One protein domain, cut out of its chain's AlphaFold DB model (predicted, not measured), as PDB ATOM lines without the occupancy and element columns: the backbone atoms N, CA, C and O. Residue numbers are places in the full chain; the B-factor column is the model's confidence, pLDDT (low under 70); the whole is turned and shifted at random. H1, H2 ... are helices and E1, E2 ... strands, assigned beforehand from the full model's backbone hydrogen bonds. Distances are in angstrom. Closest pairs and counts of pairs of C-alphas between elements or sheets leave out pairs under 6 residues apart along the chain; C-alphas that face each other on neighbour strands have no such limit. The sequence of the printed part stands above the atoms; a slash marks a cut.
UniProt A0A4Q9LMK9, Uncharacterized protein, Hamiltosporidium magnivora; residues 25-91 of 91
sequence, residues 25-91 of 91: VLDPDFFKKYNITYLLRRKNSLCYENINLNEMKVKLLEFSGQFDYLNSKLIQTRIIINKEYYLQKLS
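Overview. This is residues 25 to 91 of the 91 residues of an uncharacterized protein of Hamiltosporidium magnivora (UniProt A0A4Q9LMK9). A small head of two parallel strands side by side, with two short helices near the end where the strands begin, continues into one long helix, H3, that sticks out past the other end of the strands as a free arm. The head is a thin one, with a sheet of just E1 and E2; without the free residues 69 to 91 the body spans 32 by 18 by 16 A, and H3 in the arm is 27.9 A from first to last C-alpha. The printed part has 67 residues, with three named helices and two named strands in the order H1, E1, H2, E2, H3; the sheet has the order E1, E2 and is parallel, and the class is mixed, helices and strands. The whole is extended, with a radius of gyration of the C-alphas of 20.1 A and spans of 63 by 22 by 19 A.

Along the chain. H1 is residues 28 to 33, beginning at C-alpha 28 at (179.758, 198.329, 238.914). E1 is residues 38 to 42, 13.4 A from first to last C-alpha. H2 is the four residues 53 to 56. E2 is residues 59 to 63, 13.3 A long, and its C-alpha 63 is at (157.058, 194.738, 240.956). H3 is residues 72 to 90, 27.9 A long, from C-alpha 72 at (154.492, 203.842, 257.685) to C-alpha 90 at (137.635, 211.357, 278.651).

Arrangement. E1 and E2 are parallel neighbours, their directions 28 degrees apart. The C-alphas of Leu 40 and Leu 61 face each other at 4.7 A. N 61 and O 39 are within hydrogen-bond range at 2.8 A, and N 41 and O 61 at 2.9 A. E1, H2 and E2 form a strand-helix-strand unit, two parallel neighbour strands with a helix between them along the chain, and its crossover is right-handed. The closest C-alphas of H2 and E2 are those of Leu 53 and Lys 59, 7.3 A apart. H1 and H2 only just touch, with 3 pairs of C-alphas within 8 A, the closest being those of Pro 28 and Met 56 at 4.9 A. H1 is apart from E2. H3 is apart from H1, E1 and H2. In H1 and H3 every O i to N i+4 pair is within hydrogen-bond range; H2 is too short for such a pair.

Size, cuts and confidence. The C-alphas farthest apart, those of Glu 55 and Ser 91, are 63.5 A apart. Residues 69 to 91, of which 72 to 90 belong to H3, stand free. The body without them has 44 residues and spans 32 by 18 by 16 A. The printed part has no cut, and it ends at residue 91, the chain's last. No link is long; those from H1 to E1 and from H2 to E2 are tight. The mean pLDDT of the printed part is 86.4, and residues 47 to 50 and residue 91 are under 70.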
ATOM      1  N   VAL A  25     178.384 203.481 247.183       79.75
ATOM      2  CA  VAL A  25     177.901 203.925 245.876       79.75
ATOM      3  C   VAL A  25     177.508 202.684 245.081       79.75
ATOM      4  O   VAL A  25     178.270 201.726 245.001       79.75
ATOM      5  N   LEU A  26     176.315 202.693 244.488       82.19
ATOM      6  CA  LEU A  26     175.824 201.594 243.654       82.19
ATOM      7  C   LEU A  26     176.468 201.651 242.261       82.19
ATOM      8  O   LEU A  26     175.808 201.953 241.267       82.19
ATOM      9  N   ASP A  27     177.774 201.409 242.215       85.06
ATOM     10  CA  ASP A  27     178.607 201.374 241.015       85.06
ATOM     11  C   ASP A  27     178.890 199.923 240.564       85.06
ATOM     12  O   ASP A  27     178.561 198.970 241.274       85.06
ATOM     13  N   PRO A  28     179.488 199.688 239.382       85.94
ATOM     14  CA  PRO A  28     179.758 198.329 238.914       85.94
ATOM     15  C   PRO A  28     180.617 197.479 239.861       85.94
ATOM     16  O   PRO A  28     180.492 196.253 239.847       85.94
ATOM     17  N   ASP A  29     181.479 198.090 240.673       87.81
ATOM     18  CA  ASP A  29     182.351 197.359 241.587       87.81
ATOM     19  C   ASP A  29     181.602 196.917 242.847       87.81
ATOM     20  O   ASP A  29     181.826 195.797 243.314       87.81
ATOM     21  N   PHE A  30     180.617 197.691 243.309       88.50
ATOM     22  CA  PHE A  30     179.635 197.264 244.306       88.50
ATOM     23  C   PHE A  30     178.909 195.983 243.872       88.50
ATOM     24  O   PHE A  30     178.882 194.988 244.602       88.50
ATOM     25  N   PHE A  31     178.361 195.968 242.652       88.06
ATOM     26  CA  PHE A  31     177.619 194.802 242.156       88.06
ATOM     27  C   PHE A  31     178.518 193.570 241.992       88.06
ATOM     28  O   PHE A  31     178.081 192.459 242.303       88.06
ATOM     29  N   LYS A  32     179.783 193.746 241.584       88.19
ATOM     30  CA  LYS A  32     180.769 192.650 241.534       88.19
ATOM     31  C   LYS A  32     181.148 192.147 242.925       88.19
ATOM     32  O   LYS A  32     181.157 190.936 243.134       88.19
ATOM     33  N   LYS A  33     181.435 193.050 243.871       90.81
ATOM     34  CA  LYS A  33     181.832 192.734 245.257       90.81
ATOM     35  C   LYS A  33     180.811 191.830 245.942       90.81
ATOM     36  O   LYS A  33     181.197 190.882 246.619       90.81
ATOM     37  N   TYR A  34     179.525 192.101 245.731       91.31
ATOM     38  CA  TYR A  34     178.427 191.322 246.310       91.31
ATOM     39  C   TYR A  34     177.835 190.269 245.364       91.31
ATOM     40  O   TYR A  34     176.847 189.628 245.715       91.31
ATOM     41  N   ASN A  35     178.425 190.073 244.179       91.44
ATOM     42  CA  ASN A  35     177.959 189.132 243.157       91.44
ATOM     43  C   ASN A  35     176.448 189.260 242.845       91.44
ATOM     44  O   ASN A  35     175.710 188.276 242.731       91.44
ATOM     45  N   ILE A  36     175.965 190.497 242.744       90.69
ATOM     46  CA  ILE A  36     174.546 190.789 242.542       90.69
ATOM     47  C   ILE A  36     174.190 190.538 241.074       90.69
ATOM     48  O   ILE A  36     174.728 191.168 240.171       90.69
ATOM     49  N   THR A  37     173.242 189.629 240.836       91.62
ATOM     50  CA  THR A  37     172.774 189.280 239.477       91.62
ATOM     51  C   THR A  37     171.440 189.941 239.124       91.62
ATOM     52  O   THR A  37     171.187 190.281 237.965       91.62
ATOM     53  N   TYR A  38     170.579 190.129 240.126       91.19
ATOM     54  CA  TYR A  38     169.238 190.680 239.970       91.19
ATOM     55  C   TYR A  38     169.046 191.858 240.915       91.19
ATOM     56  O   TYR A  38     169.388 191.771 242.093       91.19
ATOM     57  N   LEU A  39     168.450 192.928 240.402       89.00
ATOM     58  CA  LEU A  39     167.992 194.056 241.196       89.00
ATOM     59  C   LEU A  39     166.468 194.078 241.157       89.00
ATOM     60  O   LEU A  39     165.886 194.248 240.090       89.00
ATOM     61  N   LEU A  40     165.824 193.911 242.309       89.56
ATOM     62  CA  LEU A  40     164.374 194.025 242.434       89.56
ATOM     63  C   LEU A  40     164.013 195.425 242.940       89.56
ATOM     64  O   LEU A  40     164.497 195.840 243.991       89.56
ATOM     65  N   ARG A  41     163.130 196.139 242.234       86.94
ATOM     66  CA  ARG A  41     162.619 197.444 242.684       86.94
ATOM     67  C   ARG A  41     161.126 197.612 242.441       86.94
ATOM     68  O   ARG A  41     160.522 196.934 241.613       86.94
ATOM     69  N   ARG A  42     160.524 198.572 243.141       87.19
ATOM     70  CA  ARG A  42     159.148 198.991 242.868       87.19
ATOM     71  C   ARG A  42     159.094 199.771 241.553       87.19
ATOM     72  O   ARG A  42     159.929 200.645 241.317       87.19
ATOM     73  N   LYS A  43     158.087 199.485 240.726       84.88
ATOM     74  CA  LYS A  43     157.836 200.241 239.490       84.88
ATOM     75  C   LYS A  43     157.631 201.732 239.802       84.88
ATOM     76  O   LYS A  43     156.930 202.060 240.758       84.88
ATOM     77  N   ASN A  44     158.221 202.617 238.997       79.31
ATOM     78  CA  ASN A  44     158.193 204.083 239.163       79.31
ATOM     79  C   ASN A  44     158.837 204.605 240.463       79.31
ATOM     80  O   ASN A  44     158.572 205.730 240.885       79.31
ATOM     81  N   SER A  45     159.665 203.799 241.128       78.44
ATOM     82  CA  SER A  45     160.498 204.291 242.222       78.44
ATOM     83  C   SER A  45     161.586 205.216 241.671       78.44
ATOM     84  O   SER A  45     162.397 204.771 240.865       78.44
ATOM     85  N   LEU A  46     161.640 206.457 242.167       71.31
ATOM     86  CA  LEU A  46     162.712 207.421 241.860       71.31
ATOM     87  C   LEU A  46     164.061 207.003 242.473       71.31
ATOM     88  O   LEU A  46     165.127 207.470 242.078       71.31
ATOM     89  N   CYS A  47     164.035 206.114 243.472       64.62
ATOM     90  CA  CYS A  47     165.257 205.513 243.981       64.62
ATOM     91  C   CYS A  47     165.903 204.741 242.824       64.62
ATOM     92  O   CYS A  47     165.263 203.846 242.266       64.62
ATOM     93  N   TYR A  48     167.152 205.087 242.496       66.06
ATOM     94  CA  TYR A  48     168.003 204.434 241.490       66.06
ATOM     95  C   TYR A  48     167.863 204.899 240.030       66.06
ATOM     96  O   TYR A  48     168.324 204.196 239.135       66.06
ATOM     97  N   GLU A  49     167.292 206.078 239.760       65.06
ATOM     98  CA  GLU A  49     167.215 206.625 238.386       65.06
ATOM     99  C   GLU A  49     168.582 206.827 237.711       65.06
ATOM    100  O   GLU A  49     168.685 206.737 236.493       65.06
ATOM    101  N   ASN A  50     169.643 207.008 238.501       68.19
ATOM    102  CA  ASN A  50     170.995 207.274 238.000       68.19
ATOM    103  C   ASN A  50     171.873 206.014 237.862       68.19
ATOM    104  O   ASN A  50     173.074 206.135 237.632       68.19
ATOM    105  N   ILE A  51     171.319 204.808 238.033       74.62
ATOM    106  CA  ILE A  51     172.088 203.558 237.936       74.62
ATOM    107  C   ILE A  51     172.066 203.042 236.495       74.62
ATOM    108  O   ILE A  51     171.021 202.630 235.988       74.62
ATOM    109  N   ASN A  52     173.234 202.991 235.849       75.75
ATOM    110  CA  ASN A  52     173.376 202.370 234.534       75.75
ATOM    111  C   ASN A  52     173.474 200.838 234.653       75.75
ATOM    112  O   ASN A  52     174.554 200.250 234.683       75.75
ATOM    113  N   LEU A  53     172.318 200.178 234.701       75.75
ATOM    114  CA  LEU A  53     172.221 198.723 234.876       75.75
ATOM    115  C   LEU A  53     172.863 197.922 233.730       75.75
ATOM    116  O   LEU A  53     173.325 196.800 233.952       75.75
ATOM    117  N   ASN A  54     172.936 198.502 232.526       73.69
ATOM    118  CA  ASN A  54     173.548 197.858 231.363       73.69
ATOM    119  C   ASN A  54     175.062 197.682 231.550       73.69
ATOM    120  O   ASN A  54     175.596 196.621 231.231       73.69
ATOM    121  N   GLU A  55     175.745 198.682 232.115       75.94
ATOM    122  CA  GLU A  55     177.180 198.598 232.432       75.94
ATOM    123  C   GLU A  55     177.471 197.558 233.521       75.94
ATOM    124  O   GLU A  55     178.520 196.915 233.521       75.94
ATOM    125  N   MET A  56     176.512 197.345 234.422       76.94
ATOM    126  CA  MET A  56     176.656 196.469 235.587       76.94
ATOM    127  C   MET A  56     176.338 195.000 235.279       76.94
ATOM    128  O   MET A  56     176.611 194.136 236.107       76.94
ATOM    129  N   LYS A  57     175.774 194.698 234.098       81.69
ATOM    130  CA  LYS A  57     175.268 193.360 233.718       81.69
ATOM    131  C   LYS A  57     174.239 192.791 234.711       81.69
ATOM    132  O   LYS A  57     174.100 191.574 234.835       81.69
ATOM    133  N   VAL A  58     173.496 193.664 235.391       86.31
ATOM    134  CA  VAL A  58     172.471 193.293 236.378       86.31
ATOM    135  C   VAL A  58     171.099 193.303 235.718       86.31
ATOM    136  O   VAL A  58     170.740 194.246 235.012       86.31
ATOM    137  N   LYS A  59     170.295 192.266 235.963       88.88
ATOM    138  CA  LYS A  59     168.916 192.212 235.465       88.88
ATOM    139  C   LYS A  59     167.973 192.943 236.415       88.88
ATOM    140  O   LYS A  59     167.868 192.583 237.586       88.88
ATOM    141  N   LEU A  60     167.253 193.931 235.893       87.81
ATOM    142  CA  LEU A  60     166.204 194.626 236.633       87.81
ATOM    143  C   LEU A  60     164.917 193.803 236.658       87.81
ATOM    144  O   LEU A  60     164.414 193.396 235.612       87.81
ATOM    145  N   LEU A  61     164.362 193.620 237.847       90.00
ATOM    146  CA  LEU A  61     163.030 193.088 238.075       90.00
ATOM    147  C   LEU A  61     162.194 194.181 238.731       90.00
ATOM    148  O   LEU A  61     162.612 194.795 239.714       90.00
ATOM    149  N   GLU A  62     161.004 194.427 238.197       89.19
ATOM    150  CA  GLU A  62     160.086 195.416 238.750       89.19
ATOM    151  C   GLU A  62     158.816 194.750 239.255       89.19
ATOM    152  O   GLU A  62     158.260 193.871 238.596       89.19
ATOM    153  N   PHE A  63     158.333 195.192 240.414       87.38
ATOM    154  CA  PHE A  63     157.058 194.738 240.956       87.38
ATOM    155  C   PHE A  63     156.082 195.900 241.152       87.38
ATOM    156  O   PHE A  63     156.461 197.029 241.488       87.38
ATOM    157  N   SER A  64     154.798 195.606 240.948       82.00
ATOM    158  CA  SER A  64     153.688 196.451 241.383       82.00
ATOM    159  C   SER A  64     153.470 196.224 242.875       82.00
ATOM    160  O   SER A  64     153.323 195.078 243.302       82.00
ATOM    161  N   GLY A  65     153.484 197.285 243.679       77.31
ATOM    162  CA  GLY A  65     153.443 197.188 245.135       77.31
ATOM    163  C   GLY A  65     152.100 196.684 245.669       77.31
ATOM    164  O   GLY A  65     151.235 197.451 246.082       77.31
ATOM    165  N   GLN A  66     151.943 195.361 245.716       80.50
ATOM    166  CA  GLN A  66     150.753 194.665 246.222       80.50
ATOM    167  C   GLN A  66     150.362 195.090 247.650       80.50
ATOM    168  O   GLN A  66     149.203 194.976 248.041       80.50
ATOM    169  N   PHE A  67     151.317 195.622 248.415       83.00
ATOM    170  CA  PHE A  67     151.145 196.046 249.803       83.00
ATOM    171  C   PHE A  67     151.301 197.557 250.006       83.00
ATOM    172  O   PHE A  67     151.457 198.003 251.136       83.00
ATOM    173  N   ASP A  68     151.221 198.366 248.944       83.31
ATOM    174  CA  ASP A  68     151.415 199.825 249.027       83.31
ATOM    175  C   ASP A  68     150.407 200.531 249.946       83.31
ATOM    176  O   ASP A  68     150.701 201.582 250.527       83.31
ATOM    177  N   TYR A  69     149.222 199.935 250.105       88.88
ATOM    178  CA  TYR A  69     148.204 200.402 251.040       88.88
ATOM    179  C   TYR A  69     148.690 200.350 252.495       88.88
ATOM    180  O   TYR A  69     148.228 201.142 253.313       88.88
ATOM    181  N   LEU A  70     149.621 199.452 252.834       91.50
ATOM    182  CA  LEU A  70     150.197 199.323 254.167       91.50
ATOM    183  C   LEU A  70     151.567 200.004 254.203       91.50
ATOM    184  O   LEU A  70     152.592 199.419 253.871       91.50
ATOM    185  N   ASN A  71     151.585 201.259 254.641       91.31
ATOM    186  CA  ASN A  71     152.804 202.058 254.732       91.31
ATOM    187  C   ASN A  71     152.948 202.729 256.106       91.31
ATOM    188  O   ASN A  71     152.001 202.812 256.895       91.31
ATOM    189  N   SER A  72     154.156 203.221 256.397       93.50
ATOM    190  CA  SER A  72     154.492 203.842 257.685       93.50
ATOM    191  C   SER A  72     153.601 205.042 258.010       93.50
ATOM    192  O   SER A  72     153.224 205.224 259.168       93.50
ATOM    193  N   LYS A  73     153.207 205.825 256.997       94.94
ATOM    194  CA  LYS A  73     152.319 206.975 257.176       94.94
ATOM    195  C   LYS A  73     150.927 206.541 257.626       94.94
ATOM    196  O   LYS A  73     150.416 207.104 258.588       94.94
ATOM    197  N   LEU A  74     150.350 205.514 257.000       96.25
ATOM    198  CA  LEU A  74     149.054 204.971 257.408       96.25
ATOM    199  C   LEU A  74     149.082 204.473 258.859       96.25
ATOM    200  O   LEU A  74     148.151 204.751 259.617       96.25
ATOM    201  N   ILE A  75     150.142 203.760 259.255       96.56
ATOM    202  CA  ILE A  75     150.301 203.264 260.630       96.56
ATOM    203  C   ILE A  75     150.317 204.439 261.617       96.56
ATOM    204  O   ILE A  75     149.554 204.435 262.583       96.56
ATOM    205  N   GLN A  76     151.122 205.471 261.345       97.56
ATOM    206  CA  GLN A  76     151.172 206.680 262.173       97.56
ATOM    207  C   GLN A  76     149.802 207.358 262.273       97.56
ATOM    208  O   GLN A  76     149.353 207.673 263.373       97.56
ATOM    209  N   THR A  77     149.116 207.538 261.142       97.75
ATOM    210  CA  THR A  77     147.793 208.170 261.097       97.75
ATOM    211  C   THR A  77     146.776 207.410 261.945       97.75
ATOM    212  O   THR A  77     146.060 208.031 262.724       97.75
ATOM    213  N   ARG A  78     146.737 206.073 261.866       97.50
ATOM    214  CA  ARG A  78     145.824 205.254 262.686       97.50
ATOM    215  C   ARG A  78     146.083 205.408 264.184       97.50
ATOM    216  O   ARG A  78     145.133 205.506 264.954       97.50
ATOM    217  N   ILE A  79     147.351 205.449 264.594       97.88
ATOM    218  CA  ILE A  79     147.723 205.640 266.003       97.88
ATOM    219  C   ILE A  79     147.255 207.013 266.501       97.88
ATOM    220  O   ILE A  79     146.677 207.104 267.584       97.88
ATOM    221  N   ILE A  80     147.476 208.067 265.708       97.81
ATOM    222  CA  ILE A  80     147.094 209.441 266.063       97.81
ATOM    223  C   ILE A  80     145.573 209.565 266.193       97.81
ATOM    224  O   ILE A  80     145.099 209.992 267.243       97.81
ATOM    225  N   ILE A  81     144.817 209.113 265.187       97.75
ATOM    226  CA  ILE A  81     143.347 209.183 265.192       97.75
ATOM    227  C   ILE A  81     142.767 208.442 266.403       97.75
ATOM    228  O   ILE A  81     141.902 208.968 267.101       97.75
ATOM    229  N   ASN A  82     143.266 207.238 266.699       97.44
ATOM    230  CA  ASN A  82     142.784 206.468 267.847       97.44
ATOM    231  C   ASN A  82     143.082 207.170 269.179       97.44
ATOM    232  O   ASN A  82     142.246 207.157 270.082       97.44
ATOM    233  N   LYS A  83     144.258 207.796 269.305       97.50
ATOM    234  CA  LYS A  83     144.624 208.572 270.495       97.50
ATOM    235  C   LYS A  83     143.697 209.774 270.683       97.50
ATOM    236  O   LYS A  83     143.236 210.005 271.797       97.50
ATOM    237  N   GLU A  84     143.427 210.526 269.621       97.38
ATOM    238  CA  GLU A  84     142.531 211.689 269.662       97.38
ATOM    239  C   GLU A  84     141.113 211.285 270.068       97.38
ATOM    240  O   GLU A  84     140.535 211.894 270.968       97.38
ATOM    241  N   TYR A  85     140.594 210.203 269.483       97.06
ATOM    242  CA  TYR A  85     139.284 209.662 269.839       97.06
ATOM    243  C   TYR A  85     139.199 209.269 271.319       97.06
ATOM    244  O   TYR A  85     138.224 209.588 271.998       97.06
ATOM    245  N   TYR A  86     140.232 208.602 271.839       96.88
ATOM    246  CA  TYR A  86     140.291 208.218 273.248       96.88
ATOM    247  C   TYR A  86     140.290 209.441 274.180       96.88
ATOM    248  O   TYR A  86     139.565 209.455 275.171       96.88
ATOM    249  N   LEU A  87     141.053 210.487 273.848       96.44
ATOM    250  CA  LEU A  87     141.108 211.717 274.646       96.44
ATOM    251  C   LEU A  87     139.774 212.479 274.644       96.44
ATOM    252  O   LEU A  87     139.361 212.951 275.698       96.44
ATOM    253  N   GLN A  88     139.072 212.533 273.508       95.00
ATOM    254  CA  GLN A  88     137.735 213.143 273.411       95.00
ATOM    255  C   GLN A  88     136.669 212.415 274.240       95.00
ATOM    256  O   GLN A  88     135.656 213.006 274.590       95.00
ATOM    257  N   LYS A  89     136.852 211.121 274.522       91.50
ATOM    258  CA  LYS A  89     135.925 210.342 275.357       91.50
ATOM    259  C   LYS A  89     136.139 210.543 276.856       91.50
ATOM    260  O   LYS A  89     135.266 210.162 277.629       91.50
ATOM    261  N   LEU A  90     137.294 211.076 277.255       84.06
ATOM    262  CA  LEU A  90     137.635 211.357 278.651       84.06
ATOM    263  C   LEU A  90     137.272 212.786 279.086       84.06
ATOM    264  O   LEU A  90     137.219 213.041 280.287       84.06
ATOM    265  N   SER A  91     137.070 213.692 278.127       63.88
ATOM    266  CA  SER A  91     136.557 215.058 278.312       63.88
ATOM    267  C   SER A  91     135.036 215.098 278.289       63.88
ATOM    268  O   SER A  91     134.463 215.840 279.111       63.88
TER     269      SER A  91